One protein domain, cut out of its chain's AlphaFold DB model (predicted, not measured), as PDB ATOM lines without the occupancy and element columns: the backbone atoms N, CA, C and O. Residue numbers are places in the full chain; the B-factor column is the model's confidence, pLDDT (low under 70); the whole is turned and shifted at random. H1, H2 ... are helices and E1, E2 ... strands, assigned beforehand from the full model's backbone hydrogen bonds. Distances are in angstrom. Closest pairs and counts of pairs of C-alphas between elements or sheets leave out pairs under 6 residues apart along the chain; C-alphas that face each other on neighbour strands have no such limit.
ATOM      1  N   ARG A  20     -22.567 -36.998  15.579       90.75
ATOM      2  CA  ARG A  20     -22.709 -36.302  16.874       90.75
ATOM      3  C   ARG A  20     -22.187 -34.873  16.787       90.75
ATOM      4  O   ARG A  20     -22.893 -33.944  17.171       90.75
ATOM      5  N   ARG A  21     -20.979 -34.699  16.244       91.06
ATOM      6  CA  ARG A  21     -20.336 -33.391  16.076       91.06
ATOM      7  C   ARG A  21     -21.177 -32.467  15.198       91.06
ATOM      8  O   ARG A  21     -21.409 -31.325  15.580       91.06
ATOM      9  N   GLN A  22     -21.677 -32.961  14.066       91.00
ATOM     10  CA  GLN A  22     -22.551 -32.197  13.173       91.00
ATOM     11  C   GLN A  22     -23.832 -31.744  13.876       91.00
ATOM     12  O   GLN A  22     -24.201 -30.578  13.775       91.00
ATOM     13  N   CYS A  23     -24.505 -32.632  14.612       89.31
ATOM     14  CA  CYS A  23     -25.718 -32.266  15.341       89.31
ATOM     15  C   CYS A  23     -25.434 -31.285  16.485       89.31
ATOM     16  O   CYS A  23     -26.188 -30.333  16.668       89.31
ATOM     17  N   GLN A  24     -24.324 -31.450  17.208       87.31
ATOM     18  CA  GLN A  24     -23.923 -30.525  18.271       87.31
ATOM     19  C   GLN A  24     -23.598 -29.129  17.723       87.31
ATOM     20  O   GLN A  24     -23.958 -28.132  18.337       87.31
ATOM     21  N   GLN A  25     -22.988 -29.038  16.537       90.88
ATOM     22  CA  GLN A  25     -22.697 -27.765  15.870       90.88
ATOM     23  C   GLN A  25     -23.949 -27.004  15.412       90.88
ATOM     24  O   GLN A  25     -23.867 -25.800  15.183       90.88
ATOM     25  N   LYS A  26     -25.102 -27.678  15.288       89.62
ATOM     26  CA  LYS A  26     -26.384 -27.022  14.983       89.62
ATOM     27  C   LYS A  26     -26.962 -26.279  16.188       89.62
ATOM     28  O   LYS A  26     -27.814 -25.417  15.992       89.62
ATOM     29  N   ILE A  40     -25.806 -31.930  36.891       78.88
ATOM     30  CA  ILE A  40     -26.911 -31.883  37.855       78.88
ATOM     31  C   ILE A  40     -27.425 -33.282  38.252       78.88
ATOM     32  O   ILE A  40     -27.284 -34.243  37.492       78.88
ATOM     33  N   PRO A  41     -28.042 -33.424  39.446       78.81
ATOM     34  CA  PRO A  41     -28.583 -34.696  39.924       78.81
ATOM     35  C   PRO A  41     -29.687 -35.255  39.019       78.81
ATOM     36  O   PRO A  41     -30.316 -34.531  38.252       78.81
ATOM     37  N   SER A  42     -30.014 -36.535  39.201       87.19
ATOM     38  CA  SER A  42     -30.903 -37.293  38.308       87.19
ATOM     39  C   SER A  42     -32.311 -36.721  38.087       87.19
ATOM     40  O   SER A  42     -32.968 -37.085  37.118       87.19
ATOM     41  N   ARG A  43     -32.809 -35.823  38.943       91.81
ATOM     42  CA  ARG A  43     -34.158 -35.235  38.837       91.81
ATOM     43  C   ARG A  43     -34.130 -33.881  38.122       91.81
ATOM     44  O   ARG A  43     -34.324 -32.846  38.760       91.81
ATOM     45  N   LEU A  44     -33.918 -33.905  36.809       90.62
ATOM     46  CA  LEU A  44     -33.640 -32.718  35.989       90.62
ATOM     47  C   LEU A  44     -34.739 -31.646  36.083       90.62
ATOM     48  O   LEU A  44     -34.445 -30.479  36.340       90.62
ATOM     49  N   LEU A  45     -36.013 -32.036  35.961       89.94
ATOM     50  CA  LEU A  45     -37.133 -31.080  35.964       89.94
ATOM     51  C   LEU A  45     -37.309 -30.331  37.289       89.94
ATOM     52  O   LEU A  45     -37.810 -29.211  37.296       89.94
ATOM     53  N   LYS A  46     -36.868 -30.904  38.417       89.19
ATOM     54  CA  LYS A  46     -36.933 -30.214  39.717       89.19
ATOM     55  C   LYS A  46     -35.989 -29.018  39.792       89.19
ATOM     56  O   LYS A  46     -36.160 -28.169  40.660       89.19
ATOM     57  N   TYR A  47     -34.978 -28.981  38.929       86.75
ATOM     58  CA  TYR A  47     -33.978 -27.927  38.926       86.75
ATOM     59  C   TYR A  47     -34.382 -26.722  38.068       86.75
ATOM     60  O   TYR A  47     -33.716 -25.700  38.162       86.75
ATOM     61  N   ASP A  48     -35.437 -26.834  37.249       87.06
ATOM     62  CA  ASP A  48     -35.926 -25.788  36.334       87.06
ATOM     63  C   ASP A  48     -34.795 -25.069  35.570       87.06
ATOM     64  O   ASP A  48     -34.622 -23.847  35.622       87.06
ATOM     65  N   LEU A  49     -33.958 -25.856  34.882       88.31
ATOM     66  CA  LEU A  49     -32.832 -25.325  34.115       88.31
ATOM     67  C   LEU A  49     -33.226 -24.308  33.034       88.31
ATOM     68  O   LEU A  49     -32.472 -23.348  32.884       88.31
ATOM     69  N   PRO A  50     -34.362 -24.415  32.316       88.69
ATOM     70  CA  PRO A  50     -34.783 -23.355  31.399       88.69
ATOM     71  C   PRO A  50     -34.806 -21.967  32.056       88.69
ATOM     72  O   PRO A  50     -34.320 -21.006  31.468       88.69
ATOM     73  N   ARG A  51     -35.268 -21.869  33.309       90.12
ATOM     74  CA  ARG A  51     -35.289 -20.613  34.070       90.12
ATOM     75  C   ARG A  51     -33.947 -20.271  34.719       90.12
ATOM     76  O   ARG A  51     -33.561 -19.108  34.746       90.12
ATOM     77  N   ARG A  52     -33.233 -21.262  35.263       88.75
ATOM     78  CA  ARG A  52     -31.997 -21.040  36.048       88.75
ATOM     79  C   ARG A  52     -30.728 -20.920  35.208       88.75
ATOM     80  O   ARG A  52     -29.734 -20.403  35.703       88.75
ATOM     81  N   SER A  53     -30.749 -21.392  33.965       88.81
ATOM     82  CA  SER A  53     -29.593 -21.355  33.057       88.81
ATOM     83  C   SER A  53     -29.271 -19.957  32.525       88.81
ATOM     84  O   SER A  53     -28.168 -19.744  32.037       88.81
ATOM     85  N   GLY A  54     -30.220 -19.014  32.592       89.12
ATOM     86  CA  GLY A  54     -30.068 -17.676  32.013       89.12
ATOM     87  C   GLY A  54     -30.146 -17.633  30.480       89.12
ATOM     88  O   GLY A  54     -29.932 -16.577  29.898       89.12
ATOM     89  N   LEU A  55     -30.468 -18.755  29.824       92.38
ATOM     90  CA  LEU A  55     -30.543 -18.853  28.360       92.38
ATOM     91  C   LEU A  55     -31.832 -18.249  27.777       92.38
ATOM     92  O   LEU A  55     -31.854 -17.783  26.633       92.38
ATOM     93  N   LEU A  56     -32.917 -18.282  28.555       95.25
ATOM     94  CA  LEU A  56     -34.226 -17.773  28.163       95.25
ATOM     95  C   LEU A  56     -34.541 -16.466  28.890       95.25
ATOM     96  O   LEU A  56     -34.397 -16.351  30.106       95.25
ATOM     97  N   SER A  57     -35.023 -15.491  28.129       95.50
ATOM     98  CA  SER A  57     -35.614 -14.258  28.640       95.50
ATOM     99  C   SER A  57     -36.981 -14.516  29.284       95.50
ATOM    100  O   SER A  57     -37.632 -15.530  29.031       95.50
ATOM    101  N   ASN A  58     -37.468 -13.556  30.077       95.12
ATOM    102  CA  ASN A  58     -38.793 -13.650  30.701       95.12
ATOM    103  C   ASN A  58     -39.925 -13.809  29.677       95.12
ATOM    104  O   ASN A  58     -40.880 -14.532  29.943       95.12
ATOM    105  N   LEU A  59     -39.802 -13.174  28.507       94.31
ATOM    106  CA  LEU A  59     -40.778 -13.305  27.426       94.31
ATOM    107  C   LEU A  59     -40.769 -14.718  26.826       94.31
ATOM    108  O   LEU A  59     -41.822 -15.307  26.613       94.31
ATOM    109  N   GLU A  60     -39.589 -15.287  26.584       96.38
ATOM    110  CA  GLU A  60     -39.460 -16.649  26.046       96.38
ATOM    111  C   GLU A  60     -39.958 -17.701  27.048       96.38
ATOM    112  O   GLU A  60     -40.611 -18.677  26.667       96.38
ATOM    113  N   LEU A  61     -39.699 -17.485  28.340       96.12
ATOM    114  CA  LEU A  61     -40.267 -18.302  29.409       96.12
ATOM    115  C   LEU A  61     -41.794 -18.191  29.434       96.12
ATOM    116  O   LEU A  61     -42.453 -19.218  29.492       96.12
ATOM    117  N   ASP A  62     -42.363 -16.991  29.318       95.88
ATOM    118  CA  ASP A  62     -43.816 -16.782  29.304       95.88
ATOM    119  C   ASP A  62     -44.509 -17.456  28.106       95.88
ATOM    120  O   ASP A  62     -45.503 -18.168  28.276       95.88
ATOM    121  N   ILE A  63     -43.937 -17.325  26.903       96.00
ATOM    122  CA  ILE A  63     -44.419 -17.995  25.682       96.00
ATOM    123  C   ILE A  63     -44.552 -19.504  25.904       96.00
ATOM    124  O   ILE A  63     -45.546 -20.111  25.512       96.00
ATOM    125  N   THR A  64     -43.551 -20.104  26.542       95.50
ATOM    126  CA  THR A  64     -43.453 -21.556  26.718       95.50
ATOM    127  C   THR A  64     -44.154 -22.062  27.982       95.50
ATOM    128  O   THR A  64     -44.567 -23.223  28.026       95.50
ATOM    129  N   ASP A  65     -44.323 -21.210  29.002       94.38
ATOM    130  CA  ASP A  65     -44.893 -21.597  30.292       94.38
ATOM    131  C   ASP A  65     -46.397 -21.344  30.433       94.38
ATOM    132  O   ASP A  65     -47.079 -22.111  31.117       94.38
ATOM    133  N   ASN A  66     -46.922 -20.296  29.801       94.19
ATOM    134  CA  ASN A  66     -48.248 -19.763  30.132       94.19
ATOM    135  C   ASN A  66     -49.244 -19.811  28.971       94.19
ATOM    136  O   ASN A  66     -50.290 -19.165  29.023       94.19
ATOM    137  N   HIS A  67     -48.942 -20.584  27.928       94.38
ATOM    138  CA  HIS A  67     -49.791 -20.676  26.748       94.38
ATOM    139  C   HIS A  67     -50.044 -22.123  26.329       94.38
ATOM    140  O   HIS A  67     -49.156 -22.972  26.346       94.38
ATOM    141  N   THR A  68     -51.278 -22.385  25.912       94.62
ATOM    142  CA  THR A  68     -51.678 -23.600  25.193       94.62
ATOM    143  C   THR A  68     -51.432 -23.449  23.689       94.62
ATOM    144  O   THR A  68     -51.263 -22.336  23.186       94.62
ATOM    145  N   ALA A  69     -51.455 -24.563  22.947       92.88
ATOM    146  CA  ALA A  69     -51.259 -24.543  21.495       92.88
ATOM    147  C   ALA A  69     -52.289 -23.648  20.794       92.88
ATOM    148  O   ALA A  69     -51.932 -22.838  19.947       92.88
ATOM    149  N   THR A  70     -53.561 -23.737  21.189       94.69
ATOM    150  CA  THR A  70     -54.647 -22.937  20.607       94.69
ATOM    151  C   THR A  70     -54.510 -21.451  20.927       94.69
ATOM    152  O   THR A  70     -54.745 -20.618  20.056       94.69
ATOM    153  N   GLN A  71     -54.076 -21.104  22.143       96.06
ATOM    154  CA  GLN A  71     -53.785 -19.717  22.509       96.06
ATOM    155  C   GLN A  71     -52.616 -19.156  21.695       96.06
ATOM    156  O   GLN A  71     -52.742 -18.061  21.156       96.06
ATOM    157  N   LEU A  72     -51.505 -19.893  21.557       96.19
ATOM    158  CA  LEU A  72     -50.383 -19.453  20.719       96.19
ATOM    159  C   LEU A  72     -50.794 -19.305  19.257       96.19
ATOM    160  O   LEU A  72     -50.436 -18.309  18.642       96.19
ATOM    161  N   LEU A  73     -51.582 -20.236  18.718       96.00
ATOM    162  CA  LEU A  73     -52.092 -20.149  17.349       96.00
ATOM    163  C   LEU A  73     -52.941 -18.899  17.122       96.00
ATOM    164  O   LEU A  73     -52.751 -18.216  16.121       96.00
ATOM    165  N   ALA A  74     -53.831 -18.561  18.057       96.25
ATOM    166  CA  ALA A  74     -54.614 -17.331  17.972       96.25
ATOM    167  C   ALA A  74     -53.709 -16.086  17.986       96.25
ATOM    168  O   ALA A  74     -53.889 -15.179  17.173       96.25
ATOM    169  N   LYS A  75     -52.695 -16.066  18.861       96.69
ATOM    170  CA  LYS A  75     -51.729 -14.961  18.936       96.69
ATOM    171  C   LYS A  75     -50.888 -14.834  17.663       96.69
ATOM    172  O   LYS A  75     -50.755 -13.724  17.159       96.69
ATOM    173  N   LEU A  76     -50.389 -15.948  17.127       96.94
ATOM    174  CA  LEU A  76     -49.626 -16.013  15.877       96.94
ATOM    175  C   LEU A  76     -50.467 -15.541  14.687       96.94
ATOM    176  O   LEU A  76     -50.036 -14.675  13.938       96.94
ATOM    177  N   ALA A  77     -51.698 -16.043  14.551       95.94
ATOM    178  CA  ALA A  77     -52.600 -15.655  13.467       95.94
ATOM    179  C   ALA A  77     -52.977 -14.165  13.503       95.94
ATOM    180  O   ALA A  77     -53.205 -13.571  12.455       95.94
ATOM    181  N   SER A  78     -53.034 -13.564  14.697       95.50
ATOM    182  CA  SER A  78     -53.287 -12.126  14.875       95.50
ATOM    183  C   SER A  78     -52.046 -11.236  14.729       95.50
ATOM    184  O   SER A  78     -52.178 -10.015  14.747       95.50
ATOM    185  N   GLY A  79     -50.841 -11.814  14.662       94.62
ATOM    186  CA  GLY A  79     -49.580 -11.067  14.698       94.62
ATOM    187  C   GLY A  79     -49.214 -10.480  16.071       94.62
ATOM    188  O   GLY A  79     -48.247  -9.729  16.168       94.62
ATOM    189  N   GLN A  80     -49.938 -10.815  17.151       95.62
ATOM    190  CA  GLN A  80     -49.612 -10.356  18.512       95.62
ATOM    191  C   GLN A  80     -48.242 -10.869  18.984       95.62
ATOM    192  O   GLN A  80     -47.561 -10.211  19.770       95.62
ATOM    193  N   VAL A  81     -47.853 -12.060  18.529       96.44
ATOM    194  CA  VAL A  81     -46.519 -12.635  18.730       96.44
ATOM    195  C   VAL A  81     -45.987 -13.100  17.384       96.44
ATOM    196  O   VAL A  81     -46.754 -13.603  16.565       96.44
ATOM    197  N   SER A  82     -44.683 -12.955  17.164       97.62
ATOM    198  CA  SER A  82     -44.055 -13.419  15.930       97.62
ATOM    199  C   SER A  82     -43.749 -14.917  15.989       97.62
ATOM    200  O   SER A  82     -43.390 -15.465  17.040       97.62
ATOM    201  N   SER A  83     -43.851 -15.580  14.842       97.56
ATOM    202  CA  SER A  83     -43.426 -16.961  14.622       97.56
ATOM    203  C   SER A  83     -41.968 -17.136  15.023       97.56
ATOM    204  O   SER A  83     -41.620 -18.142  15.646       97.56
ATOM    205  N   LEU A  84     -41.111 -16.155  14.719       97.69
ATOM    206  CA  LEU A  84     -39.703 -16.172  15.104       97.69
ATOM    207  C   LEU A  84     -39.520 -16.173  16.624       97.69
ATOM    208  O   LEU A  84     -38.734 -16.975  17.129       97.69
ATOM    209  N   ALA A  85     -40.244 -15.329  17.365       97.31
ATOM    210  CA  ALA A  85     -40.142 -15.281  18.825       97.31
ATOM    211  C   ALA A  85     -40.608 -16.598  19.459       97.31
ATOM    212  O   ALA A  85     -39.915 -17.158  20.313       97.31
ATOM    213  N   VAL A  86     -41.741 -17.132  18.993       97.38
ATOM    214  CA  VAL A  86     -42.278 -18.412  19.472       97.38
ATOM    215  C   VAL A  86     -41.306 -19.553  19.174       97.38
ATOM    216  O   VAL A  86     -40.943 -20.313  20.071       97.38
ATOM    217  N   THR A  87     -40.821 -19.637  17.937       96.88
ATOM    218  CA  THR A  87     -39.891 -20.687  17.505       96.88
ATOM    219  C   THR A  87     -38.574 -20.609  18.267       96.88
ATOM    220  O   THR A  87     -38.080 -21.640  18.717       96.88
ATOM    221  N   THR A  88     -38.033 -19.408  18.483       96.81
ATOM    222  CA  THR A  88     -36.793 -19.198  19.249       96.81
ATOM    223  C   THR A  88     -36.938 -19.683  20.690       96.81
ATOM    224  O   THR A  88     -36.077 -20.417  21.176       96.81
ATOM    225  N   ALA A  89     -38.047 -19.351  21.359       96.88
ATOM    226  CA  ALA A  89     -38.300 -19.766  22.737       96.88
ATOM    227  C   ALA A  89     -38.326 -21.301  22.889       96.88
ATOM    228  O   ALA A  89     -37.660 -21.857  23.766       96.88
ATOM    229  N   PHE A  90     -39.042 -21.993  21.997       96.88
ATOM    230  CA  PHE A  90     -39.090 -23.458  21.982       96.88
ATOM    231  C   PHE A  90     -37.743 -24.080  21.591       96.88
ATOM    232  O   PHE A  90     -37.273 -24.992  22.267       96.88
ATOM    233  N   CYS A  91     -37.057 -23.533  20.584       95.75
ATOM    234  CA  CYS A  91     -35.728 -23.976  20.154       95.75
ATOM    235  C   CYS A  91     -34.688 -23.918  21.283       95.75
ATOM    236  O   CYS A  91     -33.911 -24.859  21.453       95.75
ATOM    237  N   LYS A  92     -34.699 -22.857  22.099       95.94
ATOM    238  CA  LYS A  92     -33.825 -22.741  23.275       95.94
ATOM    239  C   LYS A  92     -34.102 -23.833  24.307       95.94
ATOM    240  O   LYS A  92     -33.168 -24.469  24.794       95.94
ATOM    241  N   ARG A  93     -35.374 -24.113  24.611       95.56
ATOM    242  CA  ARG A  93     -35.740 -25.226  25.508       95.56
ATOM    243  C   ARG A  93     -35.365 -26.583  24.930       95.56
ATOM    244  O   ARG A  93     -34.872 -27.432  25.663       95.56
ATOM    245  N   ALA A  94     -35.560 -26.773  23.630       95.56
ATOM    246  CA  ALA A  94     -35.176 -27.989  22.929       95.56
ATOM    247  C   ALA A  94     -33.657 -28.214  22.969       95.56
ATOM    248  O   ALA A  94     -33.210 -29.334  23.209       95.56
ATOM    249  N   ALA A  95     -32.857 -27.151  22.833       95.12
ATOM    250  CA  ALA A  95     -31.411 -27.215  23.009       95.12
ATOM    251  C   ALA A  95     -31.019 -27.621  24.440       95.12
ATOM    252  O   ALA A  95     -30.135 -28.460  24.613       95.12
ATOM    253  N   VAL A  96     -31.681 -27.071  25.464       94.94
ATOM    254  CA  VAL A  96     -31.476 -27.464  26.872       94.94
ATOM    255  C   VAL A  96     -31.837 -28.934  27.087       94.94
ATOM    256  O   VAL A  96     -31.035 -29.685  27.638       94.94
ATOM    257  N   ALA A  97     -33.007 -29.367  26.615       94.88
ATOM    258  CA  ALA A  97     -33.459 -30.751  26.725       94.88
ATOM    259  C   ALA A  97     -32.472 -31.712  26.051       94.88
ATOM    260  O   ALA A  97     -32.049 -32.692  26.657       94.88
ATOM    261  N   GLN A  98     -32.029 -31.396  24.831       95.00
ATOM    262  CA  GLN A  98     -31.093 -32.239  24.095       95.00
ATOM    263  C   GLN A  98     -29.773 -32.440  24.836       95.00
ATOM    264  O   GLN A  98     -29.279 -33.563  24.911       95.00
ATOM    265  N   GLN A  99     -29.217 -31.369  25.399       93.56
ATOM    266  CA  GLN A  99     -27.950 -31.421  26.131       93.56
ATOM    267  C   GLN A  99     -28.040 -32.250  27.418       93.56
ATOM    268  O   GLN A  99     -27.034 -32.797  27.859       93.56
ATOM    269  N   LEU A 100     -29.230 -32.357  28.013       93.12
ATOM    270  CA  LEU A 100     -29.438 -33.063  29.277       93.12
ATOM    271  C   LEU A 100     -29.915 -34.503  29.098       93.12
ATOM    272  O   LEU A 100     -29.652 -35.338  29.962       93.12
ATOM    273  N   THR A 101     -30.655 -34.795  28.026       93.94
ATOM    274  CA  THR A 101     -31.346 -36.082  27.882       93.94
ATOM    275  C   THR A 101     -31.134 -36.793  26.568       93.94
ATOM    276  O   THR A 101     -31.647 -37.903  26.448       93.94
ATOM    277  N   SER A 102     -30.419 -36.217  25.598       93.94
ATOM    278  CA  SER A 102     -30.201 -36.853  24.291       93.94
ATOM    279  C   SER A 102     -31.508 -37.209  23.553       93.94
ATOM    280  O   SER A 102     -31.576 -38.228  22.870       93.94
ATOM    281  N   CYS A 103     -32.568 -36.407  23.722       93.44
ATOM    282  CA  CYS A 103     -33.919 -36.706  23.219       93.44
ATOM    283  C   CYS A 103     -34.156 -36.421  21.723       93.44
ATOM    284  O   CYS A 103     -35.132 -36.911  21.162       93.44
ATOM    285  N   LEU A 104     -33.291 -35.638  21.079       92.69
ATOM    286  CA  LEU A 104     -33.375 -35.230  19.678       92.69
ATOM    287  C   LEU A 104     -32.294 -35.921  18.843       92.69
ATOM    288  O   LEU A 104     -31.107 -35.874  19.172       92.69
ATOM    289  N   THR A 105     -32.691 -36.502  17.714       90.38
ATOM    290  CA  THR A 105     -31.763 -37.019  16.695       90.38
ATOM    291  C   THR A 105     -31.285 -35.908  15.757       90.38
ATOM    292  O   THR A 105     -30.103 -35.818  15.418       90.38
ATOM    293  N   GLU A 106     -32.198 -35.008  15.393       90.25
ATOM    294  CA  GLU A 106     -31.974 -33.826  14.570       90.25
ATOM    295  C   GLU A 106     -32.714 -32.632  15.183       90.25
ATOM    296  O   GLU A 106     -33.906 -32.705  15.467       90.25
ATOM    297  N   THR A 107     -32.015 -31.518  15.413       88.62
ATOM    298  CA  THR A 107     -32.600 -30.350  16.095       88.62
ATOM    299  C   THR A 107     -33.267 -29.356  15.144       88.62
ATOM    300  O   THR A 107     -34.102 -28.570  15.574       88.62
ATOM    301  N   CYS A 108     -32.883 -29.355  13.861       89.69
ATOM    302  CA  CYS A 108     -33.435 -28.494  12.804       89.69
ATOM    303  C   CYS A 108     -33.521 -26.987  13.129       89.69
ATOM    304  O   CYS A 108     -34.295 -26.273  12.492       89.69
ATOM    305  N   LEU A 109     -32.726 -26.489  14.085       91.19
ATOM    306  CA  LEU A 109     -32.859 -25.123  14.614       91.19
ATOM    307  C   LEU A 109     -32.711 -24.051  13.520       91.19
ATOM    308  O   LEU A 109     -33.591 -23.195  13.425       91.19
ATOM    309  N   PRO A 110     -31.687 -24.092  12.640       91.12
ATOM    310  CA  PRO A 110     -31.556 -23.088  11.583       91.12
ATOM    311  C   PRO A 110     -32.738 -23.097  10.606       91.12
ATOM    312  O   PRO A 110     -33.238 -22.041  10.224       91.12
ATOM    313  N   GLN A 111     -33.213 -24.286  10.222       92.81
ATOM    314  CA  GLN A 111     -34.350 -24.435   9.314       92.81
ATOM    315  C   GLN A 111     -35.648 -23.928   9.950       92.81
ATOM    316  O   GLN A 111     -36.430 -23.256   9.281       92.81
ATOM    317  N   ALA A 112     -35.863 -24.220  11.235       94.06
ATOM    318  CA  ALA A 112     -37.027 -23.763  11.981       94.06
ATOM    319  C   ALA A 112     -37.055 -22.231  12.085       94.06
ATOM    320  O   ALA A 112     -38.071 -21.618  11.767       94.06
ATOM    321  N   LEU A 113     -35.929 -21.607  12.447       95.50
ATOM    322  CA  LEU A 113     -35.814 -20.150  12.542       95.50
ATOM    323  C   LEU A 113     -36.022 -19.457  11.191       95.50
ATOM    324  O   LEU A 113     -36.767 -18.483  11.113       95.50
ATOM    325  N   ASN A 114     -35.417 -19.976  10.120       96.12
ATOM    326  CA  ASN A 114     -35.595 -19.411   8.783       96.12
ATOM    327  C   ASN A 114     -37.045 -19.552   8.292       96.12
ATOM    328  O   ASN A 114     -37.610 -18.616   7.729       96.12
ATOM    329  N   ARG A 115     -37.685 -20.698   8.560       96.31
ATOM    330  CA  ARG A 115     -39.103 -20.889   8.241       96.31
ATOM    331  C   ARG A 115     -39.990 -19.934   9.036       96.31
ATOM    332  O   ARG A 115     -40.945 -19.412   8.475       96.31
ATOM    333  N   ALA A 116     -39.683 -19.705  10.308       97.25
ATOM    334  CA  ALA A 116     -40.425 -18.782  11.154       97.25
ATOM    335  C   ALA A 116     -40.324 -17.331  10.653       97.25
ATOM    336  O   ALA A 116     -41.349 -16.669  10.537       97.25
ATOM    337  N   GLN A 117     -39.127 -16.882  10.258       97.75
ATOM    338  CA  GLN A 117     -38.920 -15.569   9.626       97.75
ATOM    339  C   GLN A 117     -39.774 -15.399   8.370       97.75
ATOM    340  O   GLN A 117     -40.518 -14.430   8.257       97.75
ATOM    341  N   TYR A 118     -39.739 -16.385   7.471       97.81
ATOM    342  CA  TYR A 118     -40.571 -16.370   6.269       97.81
ATOM    343  C   TYR A 118     -42.069 -16.258   6.595       97.81
ATOM    344  O   TYR A 118     -42.818 -15.609   5.872       97.81
ATOM    345  N   LEU A 119     -42.537 -16.932   7.651       97.50
ATOM    346  CA  LEU A 119     -43.950 -16.906   8.035       97.50
ATOM    347  C   LEU A 119     -44.368 -15.532   8.566       97.50
ATOM    348  O   LEU A 119     -45.457 -15.074   8.230       97.50
ATOM    349  N   ASP A 120     -43.491 -14.864   9.312       97.75
ATOM    350  CA  ASP A 120     -43.719 -13.495   9.776       97.75
ATOM    351  C   ASP A 120     -43.760 -12.501   8.606       97.75
ATOM    352  O   ASP A 120     -44.672 -11.677   8.527       97.75
ATOM    353  N   GLU A 121     -42.833 -12.625   7.650       97.50
ATOM    354  CA  GLU A 121     -42.832 -11.834   6.412       97.50
ATOM    355  C   GLU A 121     -44.121 -12.062   5.611       97.50
ATOM    356  O   GLU A 121     -44.793 -11.104   5.226       97.50
ATOM    357  N   TYR A 122     -44.519 -13.321   5.420       97.81
ATOM    358  CA  TYR A 122     -45.756 -13.682   4.729       97.81
ATOM    359  C   TYR A 122     -46.987 -13.050   5.390       97.81
ATOM    360  O   TYR A 122     -47.799 -12.433   4.704       97.81
ATOM    361  N   LEU A 123     -47.115 -13.166   6.717       97.06
ATOM    362  CA  LEU A 123     -48.246 -12.598   7.453       97.06
ATOM    363  C   LEU A 123     -48.297 -11.071   7.314       97.06
ATOM    364  O   LEU A 123     -49.384 -10.513   7.194       97.06
ATOM    365  N   SER A 124     -47.136 -10.408   7.288       95.75
ATOM    366  CA  SER A 124     -47.052  -8.956   7.107       95.75
ATOM    367  C   SER A 124     -47.491  -8.484   5.717       95.75
ATOM    368  O   SER A 124     -48.019  -7.384   5.591       95.75
ATOM    369  N   HIS A 125     -47.296  -9.309   4.683       96.56
ATOM    370  CA  HIS A 125     -47.646  -8.975   3.303       96.56
ATOM    371  C   HIS A 125     -49.088  -9.343   2.941       96.56
ATOM    372  O   HIS A 125     -49.762  -8.579   2.257       96.56
ATOM    373  N   GLU A 126     -49.554 -10.512   3.377       95.88
ATOM    374  CA  GLU A 126     -50.853 -11.069   2.977       95.88
ATOM    375  C   GLU A 126     -51.976 -10.754   3.978       95.88
ATOM    376  O   GLU A 126     -53.149 -11.012   3.698       95.88
ATOM    377  N   GLU A 127     -51.622 -10.259   5.172       93.19
ATOM    378  CA  GLU A 127     -52.523  -9.978   6.304       93.19
ATOM    379  C   GLU A 127     -53.369 -11.190   6.744       93.19
ATOM    380  O   GLU A 127     -54.386 -11.063   7.433       93.19
ATOM    381  N   LYS A 128     -52.965 -12.401   6.338       94.75
ATOM    382  CA  LYS A 128     -53.645 -13.661   6.643       94.75
ATOM    383  C   LYS A 128     -52.637 -14.779   6.900       94.75
ATOM    384  O   LYS A 128     -51.610 -14.852   6.226       94.75
ATOM    385  N   PRO A 129     -52.926 -15.699   7.836       95.81
ATOM    386  CA  PRO A 129     -52.069 -16.849   8.073       95.81
ATOM    387  C   PRO A 129     -52.114 -17.816   6.887       95.81
ATOM    388  O   PRO A 129     -53.175 -18.108   6.339       95.81
ATOM    389  N   ILE A 130     -50.957 -18.385   6.545       95.00
ATOM    390  CA  ILE A 130     -50.822 -19.341   5.430       95.00
ATOM    391  C   ILE A 130     -51.668 -20.619   5.605       95.00
ATOM    392  O   ILE A 130     -52.047 -21.252   4.625       95.00
ATOM    393  N   ALA A 131     -51.909 -21.043   6.853       93.25
ATOM    394  CA  ALA A 131     -52.621 -22.273   7.208       93.25
ATOM    395  C   ALA A 131     -53.003 -22.292   8.701       93.25
ATOM    396  O   ALA A 131     -52.552 -21.451   9.478       93.25
ATOM    397  N   LEU A 132     -53.771 -23.308   9.122       91.62
ATOM    398  CA  LEU A 132     -54.257 -23.472  10.503       91.62
ATOM    399  C   LEU A 132     -53.154 -23.517  11.572       91.62
ATOM    400  O   LEU A 132     -53.389 -23.079  12.691       91.62
ATOM    401  N   LEU A 133     -51.973 -24.046  11.239       93.56
ATOM    402  CA  LEU A 133     -50.829 -24.153  12.155       93.56
ATOM    403  C   LEU A 133     -49.740 -23.105  11.871       93.56
ATOM    404  O   LEU A 133     -48.560 -23.352  12.110       93.56
ATOM    405  N   HIS A 134     -50.111 -21.953  11.303       95.12
ATOM    406  CA  HIS A 134     -49.165 -20.894  10.952       95.12
ATOM    407  C   HIS A 134     -48.272 -20.516  12.145       95.12
ATOM    408  O   HIS A 134     -48.761 -20.162  13.213       95.12
ATOM    409  N   GLY A 135     -46.957 -20.612  11.945       94.19
ATOM    410  CA  GLY A 135     -45.938 -20.179  12.905       94.19
ATOM    411  C   GLY A 135     -45.712 -21.106  14.101       94.19
ATOM    412  O   GLY A 135     -44.770 -20.879  14.858       94.19
ATOM    413  N   LEU A 136     -46.531 -22.148  14.289       94.56
ATOM    414  CA  LEU A 136     -46.417 -23.031  15.447       94.56
ATOM    415  C   LEU A 136     -45.331 -24.097  15.217       94.56
ATOM    416  O   LEU A 136     -45.466 -24.902  14.291       94.56
ATOM    417  N   PRO A 137     -44.274 -24.156  16.048       93.50
ATOM    418  CA  PRO A 137     -43.256 -25.190  15.924       93.50
ATOM    419  C   PRO A 137     -43.813 -26.556  16.340       93.50
ATOM    420  O   PRO A 137     -44.531 -26.677  17.337       93.50
ATOM    421  N   VAL A 138     -43.439 -27.585  15.582       92.75
ATOM    422  CA  VAL A 138     -43.814 -28.982  15.825       92.75
ATOM    423  C   VAL A 138     -42.574 -29.867  15.846       92.75
ATOM    424  O   VAL A 138     -41.643 -29.640  15.069       92.75
ATOM    425  N   SER A 139     -42.561 -30.875  16.715       93.69
ATOM    426  CA  SER A 139     -41.578 -31.959  16.655       93.69
ATOM    427  C   SER A 139     -42.124 -33.148  15.870       93.69
ATOM    428  O   SER A 139     -43.337 -33.349  15.753       93.69
ATOM    429  N   LEU A 140     -41.211 -33.936  15.316       91.56
ATOM    430  CA  LEU A 140     -41.526 -35.147  14.579       91.56
ATOM    431  C   LEU A 140     -40.592 -36.254  15.047       91.56
ATOM    432  O   LEU A 140     -39.372 -36.065  15.070       91.56
ATOM    433  N   LYS A 141     -41.164 -37.429  15.315       89.06
ATOM    434  CA  LYS A 141     -40.378 -38.625  15.581       89.06
ATOM    435  C   LYS A 141     -39.457 -38.924  14.403       89.06
ATOM    436  O   LYS A 141     -39.826 -38.802  13.238       89.06
ATOM    437  N   ASP A 142     -38.274 -39.419  14.717       88.25
ATOM    438  CA  ASP A 142     -37.224 -39.703  13.743       88.25
ATOM    439  C   ASP A 142     -37.600 -40.754  12.673       88.25
ATOM    440  O   ASP A 142     -36.973 -40.830  11.622       88.25
ATOM    441  N   SER A 143     -38.660 -41.539  12.892       86.00
ATOM    442  CA  SER A 143     -39.224 -42.450  11.888       86.00
ATOM    443  C   SER A 143     -39.912 -41.737  10.714       86.00
ATOM    444  O   SER A 143     -40.226 -42.381   9.713       86.00
ATOM    445  N   PHE A 144     -40.185 -40.433  10.819       86.81
ATOM    446  CA  PHE A 144     -40.744 -39.639   9.727       86.81
ATOM    447  C   PHE A 144     -39.633 -39.137   8.794       86.81
ATOM    448  O   PHE A 144     -38.715 -38.426   9.199       86.81
ATOM    449  N   CYS A 145     -39.739 -39.465   7.505       86.25
ATOM    450  CA  CYS A 145     -38.765 -39.040   6.503       86.25
ATOM    451  C   CYS A 145     -38.907 -37.547   6.177       86.25
ATOM    452  O   CYS A 145     -39.832 -37.136   5.473       86.25
ATOM    453  N   ILE A 146     -37.947 -36.740   6.628       87.38
ATOM    454  CA  ILE A 146     -37.857 -35.313   6.301       87.38
ATOM    455  C   ILE A 146     -36.788 -35.115   5.221       87.38
ATOM    456  O   ILE A 146     -35.656 -35.588   5.342       87.38
ATOM    457  N   LYS A 147     -37.134 -34.390   4.151       87.44
ATOM    458  CA  LYS A 147     -36.212 -34.118   3.039       87.44
ATOM    459  C   LYS A 147     -34.934 -33.438   3.548       87.44
ATOM    460  O   LYS A 147     -34.994 -32.391   4.182       87.44
ATOM    461  N   GLY A 148     -33.782 -34.013   3.208       84.69
ATOM    462  CA  GLY A 148     -32.469 -33.479   3.589       84.69
ATOM    463  C   GLY A 148     -31.997 -33.880   4.989       84.69
ATOM    464  O   GLY A 148     -30.895 -33.492   5.373       84.69
ATOM    465  N   LEU A 149     -32.782 -34.666   5.732       85.00
ATOM    466  CA  LEU A 149     -32.361 -35.284   6.986       85.00
ATOM    467  C   LEU A 149     -32.130 -36.783   6.795       85.00
ATOM    468  O   LEU A 149     -32.674 -37.407   5.884       85.00
ATOM    469  N   GLN A 150     -31.289 -37.344   7.656       81.94
ATOM    470  CA  GLN A 150     -31.002 -38.773   7.691       81.94
ATOM    471  C   GLN A 150     -31.722 -39.367   8.901       81.94
ATOM    472  O   GLN A 150     -31.216 -39.189  10.011       81.94
ATOM    473  N   PRO A 151     -32.876 -40.029   8.712       79.69
ATOM    474  CA  PRO A 151     -33.543 -40.702   9.810       79.69
ATOM    475  C   PRO A 151     -32.663 -41.853  10.295       79.69
ATOM    476  O   PRO A 151     -32.050 -42.581   9.511       79.69
ATOM    477  N   THR A 152     -32.592 -42.006  11.606       78.44
ATOM    478  CA  THR A 152     -31.958 -43.139  12.281       78.44
ATOM    479  C   THR A 152     -32.955 -44.272  12.537       78.44
ATOM    480  O   THR A 152     -32.531 -45.394  12.806       78.44
ATOM    481  N   THR A 153     -34.265 -43.990  12.424       75.44
ATOM    482  CA  THR A 153     -35.384 -44.898  12.745       75.44
ATOM    483  C   THR A 153     -35.198 -45.513  14.130       75.44
ATOM    484  O   THR A 153     -35.374 -46.711  14.351       75.44
ATOM    485  N   ALA A 154     -34.765 -44.673  15.065       66.50
ATOM    486  CA  ALA A 154     -34.513 -45.076  16.430       66.50
ATOM    487  C   ALA A 154     -35.809 -45.145  17.243       66.50
ATOM    488  O   ALA A 154     -36.770 -44.412  16.995       66.50
ATOM    489  N   ASP A 155     -35.794 -46.012  18.252       80.44
ATOM    490  CA  ASP A 155     -36.689 -45.905  19.399       80.44
ATOM    491  C   ASP A 155     -36.137 -44.787  20.318       80.44
ATOM    492  O   ASP A 155     -35.747 -43.707  19.877       80.44
ATOM    493  N   SER A 156     -36.014 -45.058  21.605       87.44
ATOM    494  CA  SER A 156     -35.551 -44.141  22.638       87.44
ATOM    495  C   SER A 156     -34.075 -44.388  22.960       87.44
ATOM    496  O   SER A 156     -33.562 -43.907  23.968       87.44
ATOM    497  N   GLU A 157     -33.381 -45.137  22.099       88.62
ATOM    498  CA  GLU A 157     -31.950 -45.416  22.142       88.62
ATOM    499  C   GLU A 157     -31.390 -45.560  20.723       88.62
ATOM    500  O   GLU A 157     -32.003 -46.179  19.854       88.62
ATOM    501  N   ASN A 158     -30.214 -44.980  20.477       88.44
ATOM    502  CA  ASN A 158     -29.493 -45.150  19.220       88.44
ATOM    503  C   ASN A 158     -27.975 -45.030  19.405       88.44
ATOM    504  O   ASN A 158     -27.487 -44.455  20.376       88.44
ATOM    505  N   ASN A 159     -27.205 -45.511  18.429       89.38
ATOM    506  CA  ASN A 159     -25.740 -45.467  18.493       89.38
ATOM    507  C   ASN A 159     -25.167 -44.038  18.432       89.38
ATOM    508  O   ASN A 159     -24.025 -43.819  18.840       89.38
ATOM    509  N   ILE A 160     -25.933 -43.053  17.953       89.81
ATOM    510  CA  ILE A 160     -25.483 -41.665  17.805       89.81
ATOM    511  C   ILE A 160     -25.651 -40.880  19.103       89.81
ATOM    512  O   ILE A 160     -24.739 -40.168  19.461       89.81
ATOM    513  N   PHE A 161     -26.724 -41.005  19.864       90.31
ATOM    514  CA  PHE A 161     -26.925 -40.209  21.083       90.31
ATOM    515  C   PHE A 161     -27.019 -41.059  22.349       90.31
ATOM    516  O   PHE A 161     -27.057 -40.526  23.457       90.31
ATOM    517  N   GLY A 162     -26.972 -42.383  22.194       90.62
ATOM    518  CA  GLY A 162     -27.227 -43.327  23.265       90.62
ATOM    519  C   GLY A 162     -28.709 -43.360  23.614       90.62
ATOM    520  O   GLY A 162     -29.576 -43.084  22.783       90.62
ATOM    521  N   ARG A 163     -28.983 -43.719  24.865       92.56
ATOM    522  CA  ARG A 163     -30.329 -43.788  25.423       92.56
ATOM    523  C   ARG A 163     -30.836 -42.399  25.809       92.56
ATOM    524  O   ARG A 163     -30.147 -41.666  26.518       92.56
ATOM    525  N   THR A 164     -32.072 -42.095  25.429       93.94
ATOM    526  CA  THR A 164     -32.808 -40.929  25.922       93.94
ATOM    527  C   THR A 164     -33.035 -41.063  27.425       93.94
ATOM    528  O   THR A 164     -33.527 -42.086  27.909       93.94
ATOM    529  N   LEU A 165     -32.687 -40.029  28.186       94.19
ATOM    530  CA  LEU A 165     -32.865 -40.022  29.637       94.19
ATOM    531  C   LEU A 165     -34.238 -39.470  30.026       94.19
ATOM    532  O   LEU A 165     -34.717 -38.501  29.444       94.19
ATOM    533  N   ASN A 166     -34.852 -40.056  31.055       94.81
ATOM    534  CA  ASN A 166     -36.110 -39.556  31.596       94.81
ATOM    535  C   ASN A 166     -35.880 -38.249  32.391       94.81
ATOM    536  O   ASN A 166     -35.163 -38.274  33.397       94.81
ATOM    537  N   PRO A 167     -36.519 -37.122  32.018       94.31
ATOM    538  CA  PRO A 167     -36.335 -35.840  32.705       94.31
ATOM    539  C   PRO A 167     -36.763 -35.824  34.182       94.31
ATOM    540  O   PRO A 167     -36.237 -35.044  34.981       94.31
ATOM    541  N   HIS A 168     -37.716 -36.676  34.576       93.69
ATOM    542  CA  HIS A 168     -38.163 -36.777  35.968       93.69
ATOM    543  C   HIS A 168     -37.144 -37.502  36.852       93.69
ATOM    544  O   HIS A 168     -37.035 -37.195  38.046       93.69
ATOM    545  N   ASN A 169     -36.431 -38.476  36.282       93.62
ATOM    546  CA  ASN A 169     -35.367 -39.226  36.937       93.62
ATOM    547  C   ASN A 169     -34.501 -39.959  35.896       93.62
ATOM    548  O   ASN A 169     -34.935 -40.978  35.365       93.62
ATOM    549  N   THR A 170     -33.262 -39.519  35.672       92.88
ATOM    550  CA  THR A 170     -32.345 -40.110  34.676       92.88
ATOM    551  C   THR A 170     -31.950 -41.563  34.962       92.88
ATOM    552  O   THR A 170     -31.418 -42.240  34.083       92.88
ATOM    553  N   SER A 171     -32.226 -42.069  36.169       92.62
ATOM    554  CA  SER A 171     -32.067 -43.485  36.516       92.62
ATOM    555  C   SER A 171     -33.210 -44.375  36.007       92.62
ATOM    556  O   SER A 171     -33.112 -45.594  36.113       92.62
ATOM    557  N   LEU A 172     -34.292 -43.793  35.479       93.19
ATOM    558  CA  LEU A 172     -35.438 -44.504  34.908       93.19
ATOM    559  C   LEU A 172     -35.448 -44.395  33.376       93.19
ATOM    560  O   LEU A 172     -34.856 -43.484  32.795       93.19
ATOM    561  N   THR A 173     -36.157 -45.318  32.722       91.06
ATOM    562  CA  THR A 173     -36.407 -45.249  31.275       91.06
ATOM    563  C   THR A 173     -37.291 -44.050  30.922       91.06
ATOM    564  O   THR A 173     -38.184 -43.679  31.690       91.06
ATOM    565  N   ALA A 174     -37.052 -43.444  29.756       91.38
ATOM    566  CA  ALA A 174     -37.924 -42.421  29.174       91.38
ATOM    567  C   ALA A 174     -39.225 -43.007  28.581       91.38
ATOM    568  O   ALA A 174     -40.083 -42.250  28.138       91.38
ATOM    569  N   GLY A 175     -39.379 -44.336  28.598       91.25
ATOM    570  CA  GLY A 175     -40.420 -45.037  27.850       91.25
ATOM    571  C   GLY A 175     -40.000 -45.264  26.399       91.25
ATOM    572  O   GLY A 175     -38.843 -45.049  26.043       91.25
ATOM    573  N   GLY A 176     -40.941 -45.723  25.585       88.69
ATOM    574  CA  GLY A 176     -40.770 -46.021  24.170       88.69
ATOM    575  C   GLY A 176     -42.139 -46.318  23.544       88.69
ATOM    576  O   GLY A 176     -43.099 -46.461  24.282       88.69
ATOM    577  N   SER A 177     -42.283 -46.340  22.222       88.06
ATOM    578  CA  SER A 177     -41.176 -46.156  21.268       88.06
ATOM    579  C   SER A 177     -40.804 -44.686  20.980       88.06
ATOM    580  O   SER A 177     -39.913 -44.389  20.186       88.06
ATOM    581  N   SER A 178     -41.529 -43.743  21.587       91.12
ATOM    582  CA  SER A 178     -41.427 -42.296  21.342       91.12
ATOM    583  C   SER A 178     -40.886 -41.538  22.568       91.12
ATOM    584  O   SER A 178     -41.345 -40.441  22.884       91.12
ATOM    585  N   GLY A 179     -39.918 -42.111  23.293       90.44
ATOM    586  CA  GLY A 179     -39.390 -41.541  24.541       90.44
ATOM    587  C   GLY A 179     -38.693 -40.186  24.362       90.44
ATOM    588  O   GLY A 179     -38.750 -39.349  25.263       90.44
ATOM    589  N   GLY A 180     -38.104 -39.928  23.188       92.19
ATOM    590  CA  GLY A 180     -37.565 -38.611  22.820       92.19
ATOM    591  C   GLY A 180     -38.632 -37.513  22.834       92.19
ATOM    592  O   GLY A 180     -38.427 -36.458  23.434       92.19
ATOM    593  N   GLU A 181     -39.811 -37.804  22.276       93.81
ATOM    594  CA  GLU A 181     -40.958 -36.891  22.285       93.81
ATOM    595  C   GLU A 181     -41.438 -36.627  23.716       93.81
ATOM    596  O   GLU A 181     -41.567 -35.476  24.131       93.81
ATOM    597  N   GLY A 182     -41.598 -37.685  24.519       92.31
ATOM    598  CA  GLY A 182     -41.992 -37.557  25.924       92.31
ATOM    599  C   GLY A 182     -41.010 -36.718  26.748       92.31
ATOM    600  O   GLY A 182     -41.423 -35.842  27.511       92.31
ATOM    601  N   ALA A 183     -39.704 -36.932  26.564       94.25
ATOM    602  CA  ALA A 183     -38.679 -36.151  27.244       94.25
ATOM    603  C   ALA A 183     -38.726 -34.669  26.837       94.25
ATOM    604  O   ALA A 183     -38.636 -33.782  27.688       94.25
ATOM    605  N   LEU A 184     -38.913 -34.394  25.548       94.50
ATOM    606  CA  LEU A 184     -38.919 -33.041  25.013       94.50
ATOM    607  C   LEU A 184     -40.182 -32.251  25.408       94.50
ATOM    608  O   LEU A 184     -40.061 -31.081  25.783       94.50
ATOM    609  N   VAL A 185     -41.362 -32.887  25.450       93.56
ATOM    610  CA  VAL A 185     -42.588 -32.299  26.040       93.56
ATOM    611  C   VAL A 185     -42.380 -31.960  27.507       93.56
ATOM    612  O   VAL A 185     -42.784 -30.887  27.951       93.56
ATOM    613  N   ALA A 186     -41.733 -32.841  28.273       93.12
ATOM    614  CA  ALA A 186     -41.544 -32.622  29.703       93.12
ATOM    615  C   ALA A 186     -40.657 -31.393  29.996       93.12
ATOM    616  O   ALA A 186     -40.868 -30.699  30.989       93.12
ATOM    617  N   PHE A 187     -39.718 -31.068  29.100       93.31
ATOM    618  CA  PHE A 187     -38.951 -29.814  29.132       93.31
ATOM    619  C   PHE A 187     -39.700 -28.599  28.568       93.31
ATOM    620  O   PHE A 187     -39.189 -27.474  28.629       93.31
ATOM    621  N   ARG A 188     -40.909 -28.801  28.036       93.69
ATOM    622  CA  ARG A 188     -41.686 -27.811  27.276       93.69
ATOM    623  C   ARG A 188     -40.910 -27.325  26.046       93.69
ATOM    624  O   ARG A 188     -40.981 -26.156  25.679       93.69
ATOM    625  N   GLY A 189     -40.113 -28.219  25.452       89.69
ATOM    626  CA  GLY A 189     -39.282 -27.955  24.274       89.69
ATOM    627  C   GLY A 189     -40.082 -27.770  22.987       89.69
ATOM    628  O   GLY A 189     -39.597 -27.151  22.049       89.69
ATOM    629  N   TYR A 190     -41.327 -28.237  22.973       88.88
ATOM    630  CA  TYR A 190     -42.347 -27.920  21.978       88.88
ATOM    631  C   TYR A 190     -43.732 -28.038  22.627       88.88
ATOM    632  O   TYR A 190     -43.857 -28.534  23.749       88.88
ATOM    633  N   ILE A 191     -44.773 -27.608  21.909       87.62
ATOM    634  CA  ILE A 191     -46.165 -27.691  22.381       87.62
ATOM    635  C   ILE A 191     -47.026 -28.739  21.664       87.62
ATOM    636  O   ILE A 191     -48.006 -29.212  22.234       87.62
ATOM    637  N   SER A 192     -46.664 -29.120  20.437       85.12
ATOM    638  CA  SER A 192     -47.242 -30.260  19.722       85.12
ATOM    639  C   SER A 192     -46.154 -31.076  19.017       85.12
ATOM    640  O   SER A 192     -45.224 -30.499  18.451       85.12
ATOM    641  N   GLY A 193     -46.281 -32.400  19.057       86.12
ATOM    642  CA  GLY A 193     -45.323 -33.342  18.487       86.12
ATOM    643  C   GLY A 193     -46.019 -34.562  17.907       86.12
ATOM    644  O   GLY A 193     -47.138 -34.891  18.309       86.12
ATOM    645  N   VAL A 194     -45.377 -35.223  16.945       88.75
ATOM    646  CA  VAL A 194     -45.938 -36.400  16.267       88.75
ATOM    647  C   VAL A 194     -45.087 -37.628  16.561       88.75
ATOM    648  O   VAL A 194     -43.954 -37.744  16.096       88.75
ATOM    649  N   GLY A 195     -45.663 -38.563  17.317       88.00
ATOM    650  CA  GLY A 195     -45.090 -39.878  17.589       88.00
ATOM    651  C   GLY A 195     -45.640 -40.967  16.670       88.00
ATOM    652  O   GLY A 195     -46.536 -40.737  15.859       88.00
TER     653      GLY A 195
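Overview. This is residues 20 to 26 and 40 to 195 of the 200 residues of a protein of Aspergillus sclerotialis (UniProt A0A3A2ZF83). The long helix H6 makes the core; H7, nearly as long, lies beside residues 83 to 91 of H6 and makes a helical hairpin with it, H4 crosses H6, and H8 packs on residues 94 to 101 of H6, with a tiny sheet of two strands, E1 and E2, next to H8. Short helices H2 and H3 lie on the H4 side, H5 lies by the end of the hairpin where H6 begins, H1 is set off from the other named elements, and residues 141 to 178 are a long stretch with no named element, its C-alphas 12 to 23 A from the mean of all C-alphas, which loops out on the H7 side at residues 145 to 152 and passes the end where H6 finishes with its later residues. The printed part has 163 residues with eight named helices and two named strands, in the order H1 H2 H3 H4 H5 H6 H7 E1 H8 E2. The class is mostly helix, and the sheet is parallel, in the order E1, E2. The whole is compact, with a radius of gyration of the C-alphas of 15.8 A and spans of 49 by 35 by 26 A.

Along the chain. H1 is residues 20 to 25, from C-alpha 20 at (-22.709, -36.302, 16.874), 8.6 A long. After the cut come H2, residues 44 to 47, 5.6 A, and H3, residues 49 to 52, 4.8 A. H4 is residues 58 to 65, 10.0 A, and H5 is residues 69 to 77, 12.1 A. H6, residues 83 to 101, is the longest helix, 26.2 A from C-alpha 83 at (-43.426, -16.961, 14.622) to C-alpha 101. H7 is residues 109 to 126, 25.6 A. E1 is residues 138 to 140, 6.7 A; H8 is residues 179 to 186, 10.5 A; E2 is residues 192 to 194, 7.2 A, with C-alpha 194 at (-45.938, -36.400, 16.267).

Arrangement. H6 is the hub, touching H3, H4, H7 and H8. H6 and H7 form a helical hairpin at a shallow tilt of 14 degrees, opposite ways; H6 touches H7 with residues 83 to 91 alone, and the closest C-alphas, those of Leu 84 and Ala 116, are 4.8 A apart. H4 touches H6 about perpendicular, at 74 degrees, with the C-alphas of Glu 60 and Ala 89 closest at 4.7 A. H3 and H6 only just touch, with 3 pairs of C-alphas within 8 A, the closest those of Pro 50 and Arg 93 at 6.3 A. H8 touches H6 at a steep tilt of 59 degrees, opposite ways, with the C-alphas of Ala 97 and Leu 184 closest at 6.2 A. H2 is close to H6 but not clearly touching, with the C-alphas of Leu 44 and Leu 100 closest at 7.9 A. H5 is close to H6 but not clearly touching, with the C-alphas of Leu 76 and Ser 83 closest at 6.4 A, and H5 and H7 are near each other, with 5 pairs of C-alphas within 10 A. E1 and E2 are parallel at 20 degrees; N 139 and O 192 are 3.2 A apart and N 194 and O 139 are 3.0 A apart, both within hydrogen-bond range. E1, H8 and E2 form a strand-helix-strand unit, two parallel neighbour strands with a helix between them along the chain, and its crossover is right-handed. The closest C-alphas of H8 and E2, those of Glu 181 and Gly 193, are 6.8 A apart. In H1, H4, H5, H6, H7 and H8 every O i to N i+4 pair is within hydrogen-bond range; H2 and H3 are too short for such a pair.

Size, cuts and confidence. The C-alphas farthest apart, those of His 125 and Ser 171, are 50.4 A apart. Residues 27 to 39 are not printed, and C-alphas 26 and 40 stand 23.4 A apart across this cut. The links H7 to E1, 11 residues, and E1 to H8, 38 residues, are long. Within the second, residues 157 to 158 pair with residues 162 to 163, antiparallel. The mean pLDDT of the printed part is 92.1, and residue 154 alone is under 70.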